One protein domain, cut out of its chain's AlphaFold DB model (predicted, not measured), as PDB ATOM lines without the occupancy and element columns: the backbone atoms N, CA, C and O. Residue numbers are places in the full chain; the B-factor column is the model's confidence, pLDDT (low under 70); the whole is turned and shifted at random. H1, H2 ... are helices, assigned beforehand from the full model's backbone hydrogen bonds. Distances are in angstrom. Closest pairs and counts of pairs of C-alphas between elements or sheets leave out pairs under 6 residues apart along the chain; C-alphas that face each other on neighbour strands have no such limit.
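AT A GLANCE: This is residues 397 to 487 of the 488 residues of an uncharacterized protein of Candidatus Lokiarchaeota archaeon (UniProt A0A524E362). Six helices zigzag along the chain into two rows, like a short solenoid: H1, H3 and H5 lie side by side and run the same way, and H2, H4 and H6 run back along the other side. The second row is looser, with a gap between H2 and H4. The printed part has 91 residues with six named helices, H1 to H6 in chain order, and no named strand; the class is all helix. It is compact, with a radius of gyration of the C-alphas of 13.0 A, and elongated, spanning 38 by 24 by 22 A.

HOW THE PARTS SIT: H3, residues 425 to 440, touches H5, residues 459 to 469, the same way at a shallow tilt of 20 degrees; their closest C-alphas, of Ala 434 and Val 463, are 5.1 A apart. With residues 429 to 432 alone, H3 touches H1, residues 397 to 405; the closest C-alphas are Leu 399 and Val 429, 7.3 A. H2, residues 410 to 420, is close to but not clearly touching H3, with the C-alphas of Leu 420 and Gln 428 5.9 A apart. H4, residues 445 to 452, touches residues 478 to 481 alone of H6, residues 474 to 487; the closest C-alphas are Val 451 and Ile 481, 6.8 A. H2 and H4 are apart. Every O i to N i+4 pair is within hydrogen-bond range in H1, H2, H3, H4 and H6; in H5, 6 of 7 are.

IN THESE COORDINATES: H3 is the longest helix, 22.3 A from first to last C-alpha; H6 measures 20.3 A. H1 begins at C-alpha 397 (-50.937, 6.008, -63.520), and H6 ends at C-alpha 487 (-19.895, 4.632, -43.625).

THE WHOLE: The C-alphas farthest apart, of Lys 397 and Asp 475, are 38.4 A apart. The printed part has no cut and no long link. Residues 439 to 443, 455 and 459 have pLDDT under 70.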
ATOM      1  N   LYS A 397     -49.760   5.732 -64.358       72.94
ATOM      2  CA  LYS A 397     -50.937   6.008 -63.520       72.94
ATOM      3  C   LYS A 397     -50.933   5.148 -62.253       72.94
ATOM      4  O   LYS A 397     -51.275   5.663 -61.196       72.94
ATOM      5  N   ASP A 398     -50.473   3.908 -62.364       73.00
ATOM      6  CA  ASP A 398     -50.410   2.964 -61.247       73.00
ATOM      7  C   ASP A 398     -49.416   3.434 -60.178       73.00
ATOM      8  O   ASP A 398     -49.764   3.491 -59.003       73.00
ATOM      9  N   LEU A 399     -48.232   3.910 -60.582       74.81
ATOM     10  CA  LEU A 399     -47.237   4.461 -59.653       74.81
ATOM     11  C   LEU A 399     -47.730   5.744 -58.972       74.81
ATOM     12  O   LEU A 399     -47.503   5.950 -57.785       74.81
ATOM     13  N   ARG A 400     -48.462   6.605 -59.691       76.12
ATOM     14  CA  ARG A 400     -49.074   7.804 -59.087       76.12
ATOM     15  C   ARG A 400     -50.120   7.448 -58.037       76.12
ATOM     16  O   ARG A 400     -50.233   8.159 -57.044       76.12
ATOM     17  N   ASN A 401     -50.882   6.382 -58.261       79.50
ATOM     18  CA  ASN A 401     -51.859   5.905 -57.289       79.50
ATOM     19  C   ASN A 401     -51.154   5.339 -56.051       79.50
ATOM     20  O   ASN A 401     -51.486   5.766 -54.952       79.50
ATOM     21  N   GLN A 402     -50.102   4.532 -56.226       78.62
ATOM     22  CA  GLN A 402     -49.285   4.023 -55.114       78.62
ATOM     23  C   GLN A 402     -48.681   5.157 -54.267       78.62
ATOM     24  O   GLN A 402     -48.789   5.141 -53.046       78.62
ATOM     25  N   ILE A 403     -48.129   6.205 -54.892       79.69
ATOM     26  CA  ILE A 403     -47.597   7.380 -54.169       79.69
ATOM     27  C   ILE A 403     -48.705   8.146 -53.431       79.69
ATOM     28  O   ILE A 403     -48.492   8.699 -52.349       79.69
ATOM     29  N   ASN A 404     -49.902   8.221 -54.015       80.06
ATOM     30  CA  ASN A 404     -51.029   8.888 -53.375       80.06
ATOM     31  C   ASN A 404     -51.553   8.106 -52.166       80.06
ATOM     32  O   ASN A 404     -51.953   8.750 -51.196       80.06
ATOM     33  N   GLU A 405     -51.505   6.775 -52.227       82.25
ATOM     34  CA  GLU A 405     -51.880   5.849 -51.153       82.25
ATOM     35  C   GLU A 405     -50.884   5.858 -49.982       82.25
ATOM     36  O   GLU A 405     -51.277   5.558 -48.855       82.25
ATOM     37  N   LEU A 406     -49.632   6.289 -50.194       79.50
ATOM     38  CA  LEU A 406     -48.688   6.532 -49.097       79.50
ATOM     39  C   LEU A 406     -49.196   7.661 -48.180       79.50
ATOM     40  O   LEU A 406     -49.494   8.780 -48.630       79.50
ATOM     41  N   ASN A 407     -49.244   7.381 -46.874       76.88
ATOM     42  CA  ASN A 407     -49.677   8.312 -45.828       76.88
ATOM     43  C   ASN A 407     -48.563   9.308 -45.440       76.88
ATOM     44  O   ASN A 407     -48.197   9.437 -44.276       76.88
ATOM     45  N   ILE A 408     -48.000   9.985 -46.444       79.75
ATOM     46  CA  ILE A 408     -46.898  10.952 -46.317       79.75
ATOM     47  C   ILE A 408     -47.371  12.381 -46.599       79.75
ATOM     48  O   ILE A 408     -48.400  12.610 -47.252       79.75
ATOM     49  N   SER A 409     -46.619  13.368 -46.112       83.88
ATOM     50  CA  SER A 409     -46.945  14.785 -46.264       83.88
ATOM     51  C   SER A 409     -46.862  15.247 -47.725       83.88
ATOM     52  O   SER A 409     -46.202  14.648 -48.576       83.88
ATOM     53  N   LYS A 410     -47.522  16.367 -48.052       79.56
ATOM     54  CA  LYS A 410     -47.500  16.927 -49.420       79.56
ATOM     55  C   LYS A 410     -46.093  17.308 -49.895       79.56
ATOM     56  O   LYS A 410     -45.846  17.258 -51.096       79.56
ATOM     57  N   ASN A 411     -45.208  17.698 -48.976       77.12
ATOM     58  CA  ASN A 411     -43.836  18.080 -49.305       77.12
ATOM     59  C   ASN A 411     -42.998  16.842 -49.646       77.12
ATOM     60  O   ASN A 411     -42.375  16.821 -50.702       77.12
ATOM     61  N   GLU A 412     -43.103  15.771 -48.855       74.56
ATOM     62  CA  GLU A 412     -42.417  14.501 -49.134       74.56
ATOM     63  C   GLU A 412     -42.901  13.861 -50.441       74.56
ATOM     64  O   GLU A 412     -42.097  13.329 -51.203       74.56
ATOM     65  N   LYS A 413     -44.206  13.962 -50.757       80.12
ATOM     66  CA  LYS A 413     -44.733  13.532 -52.067       80.12
ATOM     67  C   LYS A 413     -44.063  14.283 -53.209       80.12
ATOM     68  O   LYS A 413     -43.826  13.699 -54.259       80.12
ATOM     69  N   LYS A 414     -43.777  15.573 -53.028       79.44
ATOM     70  CA  LYS A 414     -43.140  16.394 -54.057       79.44
ATOM     71  C   LYS A 414     -41.679  15.990 -54.263       79.44
ATOM     72  O   LYS A 414     -41.290  15.785 -55.404       79.44
ATOM     73  N   GLU A 415     -40.920  15.812 -53.185       77.69
ATOM     74  CA  GLU A 415     -39.521  15.357 -53.244       77.69
ATOM     75  C   GLU A 415     -39.407  13.969 -53.882       77.69
ATOM     76  O   GLU A 415     -38.616  13.759 -54.795       77.69
ATOM     77  N   LEU A 416     -40.289  13.044 -53.500       80.12
ATOM     78  CA  LEU A 416     -40.338  11.697 -54.066       80.12
ATOM     79  C   LEU A 416     -40.656  11.705 -55.573       80.12
ATOM     80  O   LEU A 416     -40.113  10.908 -56.336       80.12
ATOM     81  N   LEU A 417     -41.510  12.624 -56.032       78.62
ATOM     82  CA  LEU A 417     -41.783  12.814 -57.460       78.62
ATOM     83  C   LEU A 417     -40.584  13.409 -58.215       78.62
ATOM     84  O   LEU A 417     -40.398  13.079 -59.387       78.62
ATOM     85  N   GLU A 418     -39.802  14.278 -57.571       77.69
ATOM     86  CA  GLU A 418     -38.579  14.858 -58.138       77.69
ATOM     87  C   GLU A 418     -37.478  13.791 -58.268       77.69
ATOM     88  O   GLU A 418     -36.892  13.671 -59.341       77.69
ATOM     89  N   GLU A 419     -37.278  12.941 -57.255       75.56
ATOM     90  CA  GLU A 419     -36.338  11.805 -57.293       75.56
ATOM     91  C   GLU A 419     -36.688  10.801 -58.402       75.56
ATOM     92  O   GLU A 419     -35.834  10.369 -59.178       75.56
ATOM     93  N   LEU A 420     -37.974  10.467 -58.539       77.62
ATOM     94  CA  LEU A 420     -38.449   9.527 -59.553       77.62
ATOM     95  C   LEU A 420     -38.328  10.051 -60.985       77.62
ATOM     96  O   LEU A 420     -38.275   9.248 -61.921       77.62
ATOM     97  N   ALA A 421     -38.310  11.372 -61.185       72.94
ATOM     98  CA  ALA A 421     -38.283  11.974 -62.515       72.94
ATOM     99  C   ALA A 421     -37.009  11.620 -63.302       72.94
ATOM    100  O   ALA A 421     -37.050  11.603 -64.535       72.94
ATOM    101  N   PHE A 422     -35.921  11.302 -62.595       72.75
ATOM    102  CA  PHE A 422     -34.612  10.982 -63.169       72.75
ATOM    103  C   PHE A 422     -34.349   9.475 -63.317       72.75
ATOM    104  O   PHE A 422     -33.343   9.092 -63.905       72.75
ATOM    105  N   LEU A 423     -35.247   8.615 -62.825       71.62
ATOM    106  CA  LEU A 423     -35.094   7.157 -62.881       71.62
ATOM    107  C   LEU A 423     -35.762   6.555 -64.124       71.62
ATOM    108  O   LEU A 423     -36.798   7.040 -64.592       71.62
ATOM    109  N   SER A 424     -35.206   5.456 -64.648       75.94
ATOM    110  CA  SER A 424     -35.839   4.660 -65.709       75.94
ATOM    111  C   SER A 424     -37.147   4.019 -65.222       75.94
ATOM    112  O   SER A 424     -37.316   3.759 -64.035       75.94
ATOM    113  N   LYS A 425     -38.089   3.679 -66.115       73.44
ATOM    114  CA  LYS A 425     -39.367   3.042 -65.709       73.44
ATOM    115  C   LYS A 425     -39.192   1.786 -64.847       73.44
ATOM    116  O   LYS A 425     -40.015   1.534 -63.974       73.44
ATOM    117  N   LYS A 426     -38.150   0.985 -65.100       75.25
ATOM    118  CA  LYS A 426     -37.859  -0.223 -64.308       75.25
ATOM    119  C   LYS A 426     -37.358   0.138 -62.907       75.25
ATOM    120  O   LYS A 426     -37.757  -0.496 -61.940       75.25
ATOM    121  N   GLU A 427     -36.523   1.167 -62.802       75.38
ATOM    122  CA  GLU A 427     -36.008   1.668 -61.524       75.38
ATOM    123  C   GLU A 427     -37.083   2.389 -60.717       75.38
ATOM    124  O   GLU A 427     -37.139   2.206 -59.511       75.38
ATOM    125  N   GLN A 428     -37.985   3.130 -61.367       75.88
ATOM    126  CA  GLN A 428     -39.129   3.773 -60.712       75.88
ATOM    127  C   GLN A 428     -40.008   2.756 -59.975       75.88
ATOM    128  O   GLN A 428     -40.414   3.010 -58.846       75.88
ATOM    129  N   VAL A 429     -40.280   1.599 -60.594       79.69
ATOM    130  CA  VAL A 429     -41.062   0.521 -59.964       79.69
ATOM    131  C   VAL A 429     -40.315  -0.058 -58.763       79.69
ATOM    132  O   VAL A 429     -40.886  -0.102 -57.680       79.69
ATOM    133  N   LYS A 430     -39.032  -0.414 -58.923       78.88
ATOM    134  CA  LYS A 430     -38.207  -0.927 -57.816       78.88
ATOM    135  C   LYS A 430     -38.092   0.074 -56.659       78.88
ATOM    136  O   LYS A 430     -38.131  -0.318 -55.501       78.88
ATOM    137  N   TYR A 431     -37.942   1.360 -56.970       78.44
ATOM    138  CA  TYR A 431     -37.799   2.423 -55.977       78.44
ATOM    139  C   TYR A 431     -39.093   2.643 -55.196       78.44
ATOM    140  O   TYR A 431     -39.064   2.728 -53.973       78.44
ATOM    141  N   ILE A 432     -40.239   2.683 -55.883       80.62
ATOM    142  CA  ILE A 432     -41.535   2.816 -55.212       80.62
ATOM    143  C   ILE A 432     -41.831   1.584 -54.366       80.62
ATOM    144  O   ILE A 432     -42.275   1.747 -53.240       80.62
ATOM    145  N   GLU A 433     -41.542   0.377 -54.850       80.12
ATOM    146  CA  GLU A 433     -41.701  -0.849 -54.062       80.12
ATOM    147  C   GLU A 433     -40.834  -0.821 -52.793       80.12
ATOM    148  O   GLU A 433     -41.329  -1.108 -51.705       80.12
ATOM    149  N   ALA A 434     -39.582  -0.360 -52.896       75.69
ATOM    150  CA  ALA A 434     -38.703  -0.169 -51.743       75.69
ATOM    151  C   ALA A 434     -39.271   0.841 -50.731       75.69
ATOM    152  O   ALA A 434     -39.270   0.584 -49.529       75.69
ATOM    153  N   ILE A 435     -39.789   1.976 -51.208       77.81
ATOM    154  CA  ILE A 435     -40.385   3.002 -50.344       77.81
ATOM    155  C   ILE A 435     -41.686   2.509 -49.712       77.81
ATOM    156  O   ILE A 435     -41.915   2.726 -48.527       77.81
ATOM    157  N   VAL A 436     -42.537   1.836 -50.480       76.12
ATOM    158  CA  VAL A 436     -43.778   1.248 -49.974       76.12
ATOM    159  C   VAL A 436     -43.465   0.246 -48.866       76.12
ATOM    160  O   VAL A 436     -44.088   0.332 -47.814       76.12
ATOM    161  N   ASN A 437     -42.452  -0.607 -49.039       73.88
ATOM    162  CA  ASN A 437     -42.003  -1.522 -47.990       73.88
ATOM    163  C   ASN A 437     -41.506  -0.763 -46.746       73.88
ATOM    164  O   ASN A 437     -41.935  -1.075 -45.641       73.88
ATOM    165  N   LEU A 438     -40.699   0.294 -46.911       71.31
ATOM    166  CA  LEU A 438     -40.218   1.116 -45.787       71.31
ATOM    167  C   LEU A 438     -41.353   1.779 -44.983       71.31
ATOM    168  O   LEU A 438     -41.265   1.859 -43.761       71.31
ATOM    169  N   TYR A 439     -42.412   2.258 -45.645       67.38
ATOM    170  CA  TYR A 439     -43.548   2.914 -44.978       67.38
ATOM    171  C   TYR A 439     -44.630   1.938 -44.484       67.38
ATOM    172  O   TYR A 439     -45.415   2.309 -43.612       67.38
ATOM    173  N   GLN A 440     -44.710   0.718 -45.026       66.00
ATOM    174  CA  GLN A 440     -45.666  -0.304 -44.580       66.00
ATOM    175  C   GLN A 440     -45.211  -1.047 -43.316       66.00
ATOM    176  O   GLN A 440     -46.055  -1.579 -42.603       66.00
ATOM    177  N   GLU A 441     -43.914  -1.060 -43.005       62.91
ATOM    178  CA  GLU A 441     -43.348  -1.818 -41.876       62.91
ATOM    179  C   GLU A 441     -43.411  -1.090 -40.513       62.91
ATOM    180  O   GLU A 441     -42.663  -1.422 -39.602       62.91
ATOM    181  N   GLU A 442     -44.312  -0.110 -40.352       63.41
ATOM    182  CA  GLU A 442     -44.525   0.663 -39.106       63.41
ATOM    183  C   GLU A 442     -43.249   1.297 -38.506       63.41
ATOM    184  O   GLU A 442     -43.205   1.651 -37.326       63.41
ATOM    185  N   LEU A 443     -42.207   1.492 -39.321       68.50
ATOM    186  CA  LEU A 443     -40.975   2.134 -38.878       68.50
ATOM    187  C   LEU A 443     -41.249   3.589 -38.452       68.50
ATOM    188  O   LEU A 443     -42.007   4.309 -39.115       68.50
ATOM    189  N   PRO A 444     -40.609   4.078 -37.372       74.44
ATOM    190  CA  PRO A 444     -40.691   5.480 -36.993       74.44
ATOM    191  C   PRO A 444     -40.280   6.393 -38.155       74.44
ATOM    192  O   PRO A 444     -39.198   6.239 -38.722       74.44
ATOM    193  N   ILE A 445     -41.100   7.406 -38.459       73.12
ATOM    194  CA  ILE A 445     -40.896   8.353 -39.579       73.12
ATOM    195  C   ILE A 445     -39.477   8.952 -39.574       73.12
ATOM    196  O   ILE A 445     -38.842   9.078 -40.618       73.12
ATOM    197  N   LYS A 446     -38.935   9.229 -38.380       78.75
ATOM    198  CA  LYS A 446     -37.576   9.764 -38.196       78.75
ATOM    199  C   LYS A 446     -36.472   8.839 -38.720       78.75
ATOM    200  O   LYS A 446     -35.436   9.330 -39.153       78.75
ATOM    201  N   LEU A 447     -36.656   7.520 -38.659       77.88
ATOM    202  CA  LEU A 447     -35.678   6.560 -39.182       77.88
ATOM    203  C   LEU A 447     -35.738   6.494 -40.707       77.88
ATOM    204  O   LEU A 447     -34.696   6.449 -41.355       77.88
ATOM    205  N   ILE A 448     -36.940   6.581 -41.280       76.38
ATOM    206  CA  ILE A 448     -37.139   6.600 -42.734       76.38
ATOM    207  C   ILE A 448     -36.478   7.841 -43.350       76.38
ATOM    208  O   ILE A 448     -35.759   7.724 -44.341       76.38
ATOM    209  N   GLU A 449     -36.655   9.017 -42.741       78.88
ATOM    210  CA  GLU A 449     -35.998  10.257 -43.182       78.88
ATOM    211  C   GLU A 449     -34.469  10.134 -43.166       78.88
ATOM    212  O   GLU A 449     -33.805  10.504 -44.135       78.88
ATOM    213  N   ARG A 450     -33.905   9.549 -42.101       81.69
ATOM    214  CA  ARG A 450     -32.457   9.336 -41.974       81.69
ATOM    215  C   ARG A 450     -31.922   8.403 -43.054       81.69
ATOM    216  O   ARG A 450     -30.952   8.753 -43.720       81.69
ATOM    217  N   VAL A 451     -32.602   7.282 -43.308       80.69
ATOM    218  CA  VAL A 451     -32.236   6.342 -44.383       80.69
ATOM    219  C   VAL A 451     -32.306   7.006 -45.763       80.69
ATOM    220  O   VAL A 451     -31.415   6.792 -46.581       80.69
ATOM    221  N   ARG A 452     -33.315   7.852 -46.026       76.94
ATOM    222  CA  ARG A 452     -33.427   8.597 -47.296       76.94
ATOM    223  C   ARG A 452     -32.346   9.661 -47.468       76.94
ATOM    224  O   ARG A 452     -31.961   9.951 -48.594       76.94
ATOM    225  N   SER A 453     -31.856  10.231 -46.370       81.38
ATOM    226  CA  SER A 453     -30.814  11.265 -46.394       81.38
ATOM    227  C   SER A 453     -29.391  10.730 -46.601       81.38
ATOM    228  O   SER A 453     -28.459  11.525 -46.739       81.38
ATOM    229  N   LEU A 454     -29.208   9.404 -46.631       80.88
ATOM    230  CA  LEU A 454     -27.897   8.788 -46.812       80.88
ATOM    231  C   LEU A 454     -27.323   9.102 -48.211       80.88
ATOM    232  O   LEU A 454     -27.990   8.857 -49.224       80.88
ATOM    233  N   PRO A 455     -26.080   9.610 -48.303       69.81
ATOM    234  CA  PRO A 455     -25.444   9.883 -49.587       69.81
ATOM    235  C   PRO A 455     -25.194   8.580 -50.367       69.81
ATOM    236  O   PRO A 455     -24.920   7.531 -49.795       69.81
ATOM    237  N   ASN A 456     -25.277   8.639 -51.703       70.25
ATOM    238  CA  ASN A 456     -24.935   7.539 -52.625       70.25
ATOM    239  C   ASN A 456     -25.756   6.230 -52.508       70.25
ATOM    240  O   ASN A 456     -25.365   5.202 -53.075       70.25
ATOM    241  N   VAL A 457     -26.915   6.233 -51.843       72.31
ATOM    242  CA  VAL A 457     -27.759   5.031 -51.732       72.31
ATOM    243  C   VAL A 457     -28.591   4.825 -53.004       72.31
ATOM    244  O   VAL A 457     -29.524   5.566 -53.300       72.31
ATOM    245  N   ARG A 458     -28.261   3.778 -53.772       73.19
ATOM    246  CA  ARG A 458     -29.055   3.342 -54.933       73.19
ATOM    247  C   ARG A 458     -30.367   2.675 -54.483       73.19
ATOM    248  O   ARG A 458     -30.395   2.077 -53.406       73.19
ATOM    249  N   PRO A 459     -31.419   2.649 -55.328       68.12
ATOM    250  CA  PRO A 459     -32.692   1.977 -55.029       68.12
ATOM    251  C   PRO A 459     -32.545   0.537 -54.517       68.12
ATOM    252  O   PRO A 459     -33.270   0.098 -53.632       68.12
ATOM    253  N   GLU A 460     -31.569  -0.201 -55.045       71.56
ATOM    254  CA  GLU A 460     -31.309  -1.598 -54.683       71.56
ATOM    255  C   GLU A 460     -30.754  -1.755 -53.261       71.56
ATOM    256  O   GLU A 460     -30.939  -2.792 -52.628       71.56
ATOM    257  N   HIS A 461     -30.087  -0.724 -52.744       76.94
ATOM    258  CA  HIS A 461     -29.584  -0.698 -51.375       76.94
ATOM    259  C   HIS A 461     -30.706  -0.388 -50.383       76.94
ATOM    260  O   HIS A 461     -30.729  -0.988 -49.314       76.94
ATOM    261  N   LEU A 462     -31.678   0.456 -50.753       76.44
ATOM    262  CA  LEU A 462     -32.846   0.739 -49.910       76.44
ATOM    263  C   LEU A 462     -33.664  -0.522 -49.619       76.44
ATOM    264  O   LEU A 462     -34.085  -0.711 -48.483       76.44
ATOM    265  N   VAL A 463     -33.827  -1.408 -50.606       72.19
ATOM    266  CA  VAL A 463     -34.513  -2.700 -50.412       72.19
ATOM    267  C   VAL A 463     -33.787  -3.552 -49.370       72.19
ATOM    268  O   VAL A 463     -34.415  -4.055 -48.445       72.19
ATOM    269  N   LYS A 464     -32.457  -3.668 -49.471       81.12
ATOM    270  CA  LYS A 464     -31.651  -4.448 -48.515       81.12
ATOM    271  C   LYS A 464     -31.670  -3.847 -47.112       81.12
ATOM    272  O   LYS A 464     -31.728  -4.587 -46.138       81.12
ATOM    273  N   ILE A 465     -31.623  -2.517 -47.016       82.00
ATOM    274  CA  ILE A 465     -31.707  -1.802 -45.740       82.00
ATOM    275  C   ILE A 465     -33.078  -2.050 -45.100       82.00
ATOM    276  O   ILE A 465     -33.126  -2.396 -43.925       82.00
ATOM    277  N   ALA A 466     -34.169  -1.955 -45.867       77.75
ATOM    278  CA  ALA A 466     -35.517  -2.258 -45.384       77.75
ATOM    279  C   ALA A 466     -35.629  -3.708 -44.881       77.75
ATOM    280  O   ALA A 466     -36.028  -3.942 -43.744       77.75
ATOM    281  N   GLU A 467     -35.174  -4.677 -45.683       79.44
ATOM    282  CA  GLU A 467     -35.181  -6.095 -45.303       79.44
ATOM    283  C   GLU A 467     -34.377  -6.374 -44.030       79.44
ATOM    284  O   GLU A 467     -34.769  -7.227 -43.241       79.44
ATOM    285  N   GLN A 468     -33.263  -5.677 -43.806       82.31
ATOM    286  CA  GLN A 468     -32.457  -5.843 -42.595       82.31
ATOM    287  C   GLN A 468     -33.106  -5.195 -41.371       82.31
ATOM    288  O   GLN A 468     -33.131  -5.819 -40.311       82.31
ATOM    289  N   LEU A 469     -33.670  -3.992 -41.520       81.81
ATOM    290  CA  LEU A 469     -34.368  -3.286 -40.440       81.81
ATOM    291  C   LEU A 469     -35.579  -4.079 -39.925       81.81
ATOM    292  O   LEU A 469     -35.861  -4.050 -38.728       81.81
ATOM    293  N   LYS A 470     -36.236  -4.847 -40.802       78.75
ATOM    294  CA  LYS A 470     -37.371  -5.721 -40.473       78.75
ATOM    295  C   LYS A 470     -37.093  -6.729 -39.355       78.75
ATOM    296  O   LYS A 470     -38.002  -7.086 -38.610       78.75
ATOM    297  N   PHE A 471     -35.863  -7.235 -39.267       81.31
ATOM    298  CA  PHE A 471     -35.496  -8.295 -38.319       81.31
ATOM    299  C   PHE A 471     -34.770  -7.775 -37.072       81.31
ATOM    300  O   PHE A 471     -34.345  -8.584 -36.252       81.31
ATOM    301  N   MET A 472     -34.623  -6.455 -36.941       83.44
ATOM    302  CA  MET A 472     -33.925  -5.792 -35.837       83.44
ATOM    303  C   MET A 472     -34.921  -5.208 -34.835       83.44
ATOM    304  O   MET A 472     -36.015  -4.782 -35.214       83.44
ATOM    305  N   ASP A 473     -34.538  -5.157 -33.559       87.56
ATOM    306  CA  ASP A 473     -35.288  -4.393 -32.559       87.56
ATOM    307  C   ASP A 473     -35.049  -2.874 -32.702       87.56
ATOM    308  O   ASP A 473     -34.190  -2.428 -33.462       87.56
ATOM    309  N   VAL A 474     -35.835  -2.046 -32.005       80.50
ATOM    310  CA  VAL A 474     -35.789  -0.576 -32.166       80.50
ATOM    311  C   VAL A 474     -34.398  -0.000 -31.849       80.50
ATOM    312  O   VAL A 474     -33.937   0.912 -32.537       80.50
ATOM    313  N   ASP A 475     -33.701  -0.555 -30.855       82.94
ATOM    314  CA  ASP A 475     -32.370  -0.094 -30.445       82.94
ATOM    315  C   ASP A 475     -31.283  -0.526 -31.451       82.94
ATOM    316  O   ASP A 475     -30.311   0.197 -31.694       82.94
ATOM    317  N   GLU A 476     -31.429  -1.707 -32.054       85.81
ATOM    318  CA  GLU A 476     -30.582  -2.211 -33.133       85.81
ATOM    319  C   GLU A 476     -30.799  -1.436 -34.434       85.81
ATOM    320  O   GLU A 476     -29.819  -1.098 -35.101       85.81
ATOM    321  N   GLN A 477     -32.044  -1.074 -34.759       84.38
ATOM    322  CA  GLN A 477     -32.375  -0.241 -35.917       84.38
ATOM    323  C   GLN A 477     -31.668   1.121 -35.845       84.38
ATOM    324  O   GLN A 477     -31.060   1.557 -36.828       84.38
ATOM    325  N   GLU A 478     -31.680   1.782 -34.680       84.62
ATOM    326  CA  GLU A 478     -30.989   3.065 -34.492       84.62
ATOM    327  C   GLU A 478     -29.471   2.944 -34.655       84.62
ATOM    328  O   GLU A 478     -28.852   3.759 -35.349       84.62
ATOM    329  N   LYS A 479     -28.866   1.908 -34.060       87.38
ATOM    330  CA  LYS A 479     -27.425   1.645 -34.184       87.38
ATOM    331  C   LYS A 479     -27.033   1.310 -35.616       87.38
ATOM    332  O   LYS A 479     -25.975   1.743 -36.072       87.38
ATOM    333  N   TYR A 480     -27.873   0.564 -36.327       88.44
ATOM    334  CA  TYR A 480     -27.626   0.189 -37.709       88.44
ATOM    335  C   TYR A 480     -27.667   1.404 -38.640       88.44
ATOM    336  O   TYR A 480     -26.756   1.599 -39.441       88.44
ATOM    337  N   ILE A 481     -28.656   2.284 -38.480       84.69
ATOM    338  CA  ILE A 481     -28.739   3.522 -39.268       84.69
ATOM    339  C   ILE A 481     -27.564   4.448 -38.955       84.69
ATOM    340  O   ILE A 481     -26.943   4.977 -39.873       84.69
ATOM    341  N   GLN A 482     -27.182   4.587 -37.682       87.62
ATOM    342  CA  GLN A 482     -26.004   5.373 -37.307       87.62
ATOM    343  C   GLN A 482     -24.704   4.778 -37.874       87.62
ATOM    344  O   GLN A 482     -23.780   5.510 -38.228       87.62
ATOM    345  N   PHE A 483     -24.612   3.451 -37.985       88.12
ATOM    346  CA  PHE A 483     -23.502   2.802 -38.674       88.12
ATOM    347  C   PHE A 483     -23.485   3.156 -40.166       88.12
ATOM    348  O   PHE A 483     -22.424   3.510 -40.677       88.12
ATOM    349  N   LEU A 484     -24.635   3.118 -40.847       85.81
ATOM    350  CA  LEU A 484     -24.738   3.496 -42.259       85.81
ATOM    351  C   LEU A 484     -24.372   4.967 -42.487       85.81
ATOM    352  O   LEU A 484     -23.606   5.253 -43.394       85.81
ATOM    353  N   GLU A 485     -24.819   5.889 -41.635       84.25
ATOM    354  CA  GLU A 485     -24.476   7.319 -41.735       84.25
ATOM    355  C   GLU A 485     -22.971   7.594 -41.627       84.25
ATOM    356  O   GLU A 485     -22.464   8.519 -42.253       84.25
ATOM    357  N   ASN A 486     -22.249   6.794 -40.842       84.81
ATOM    358  CA  ASN A 486     -20.806   6.951 -40.666       84.81
ATOM    359  C   ASN A 486     -19.977   6.299 -41.788       84.81
ATOM    360  O   ASN A 486     -18.768   6.523 -41.841       84.81
ATOM    361  N   ASN A 487     -20.593   5.462 -42.632       77.81
ATOM    362  CA  ASN A 487     -19.895   4.632 -43.625       77.81
ATOM    363  C   ASN A 487     -20.456   4.742 -45.061       77.81
ATOM    364  O   ASN A 487     -19.946   4.055 -45.947       77.81
TER     365      ASN A 487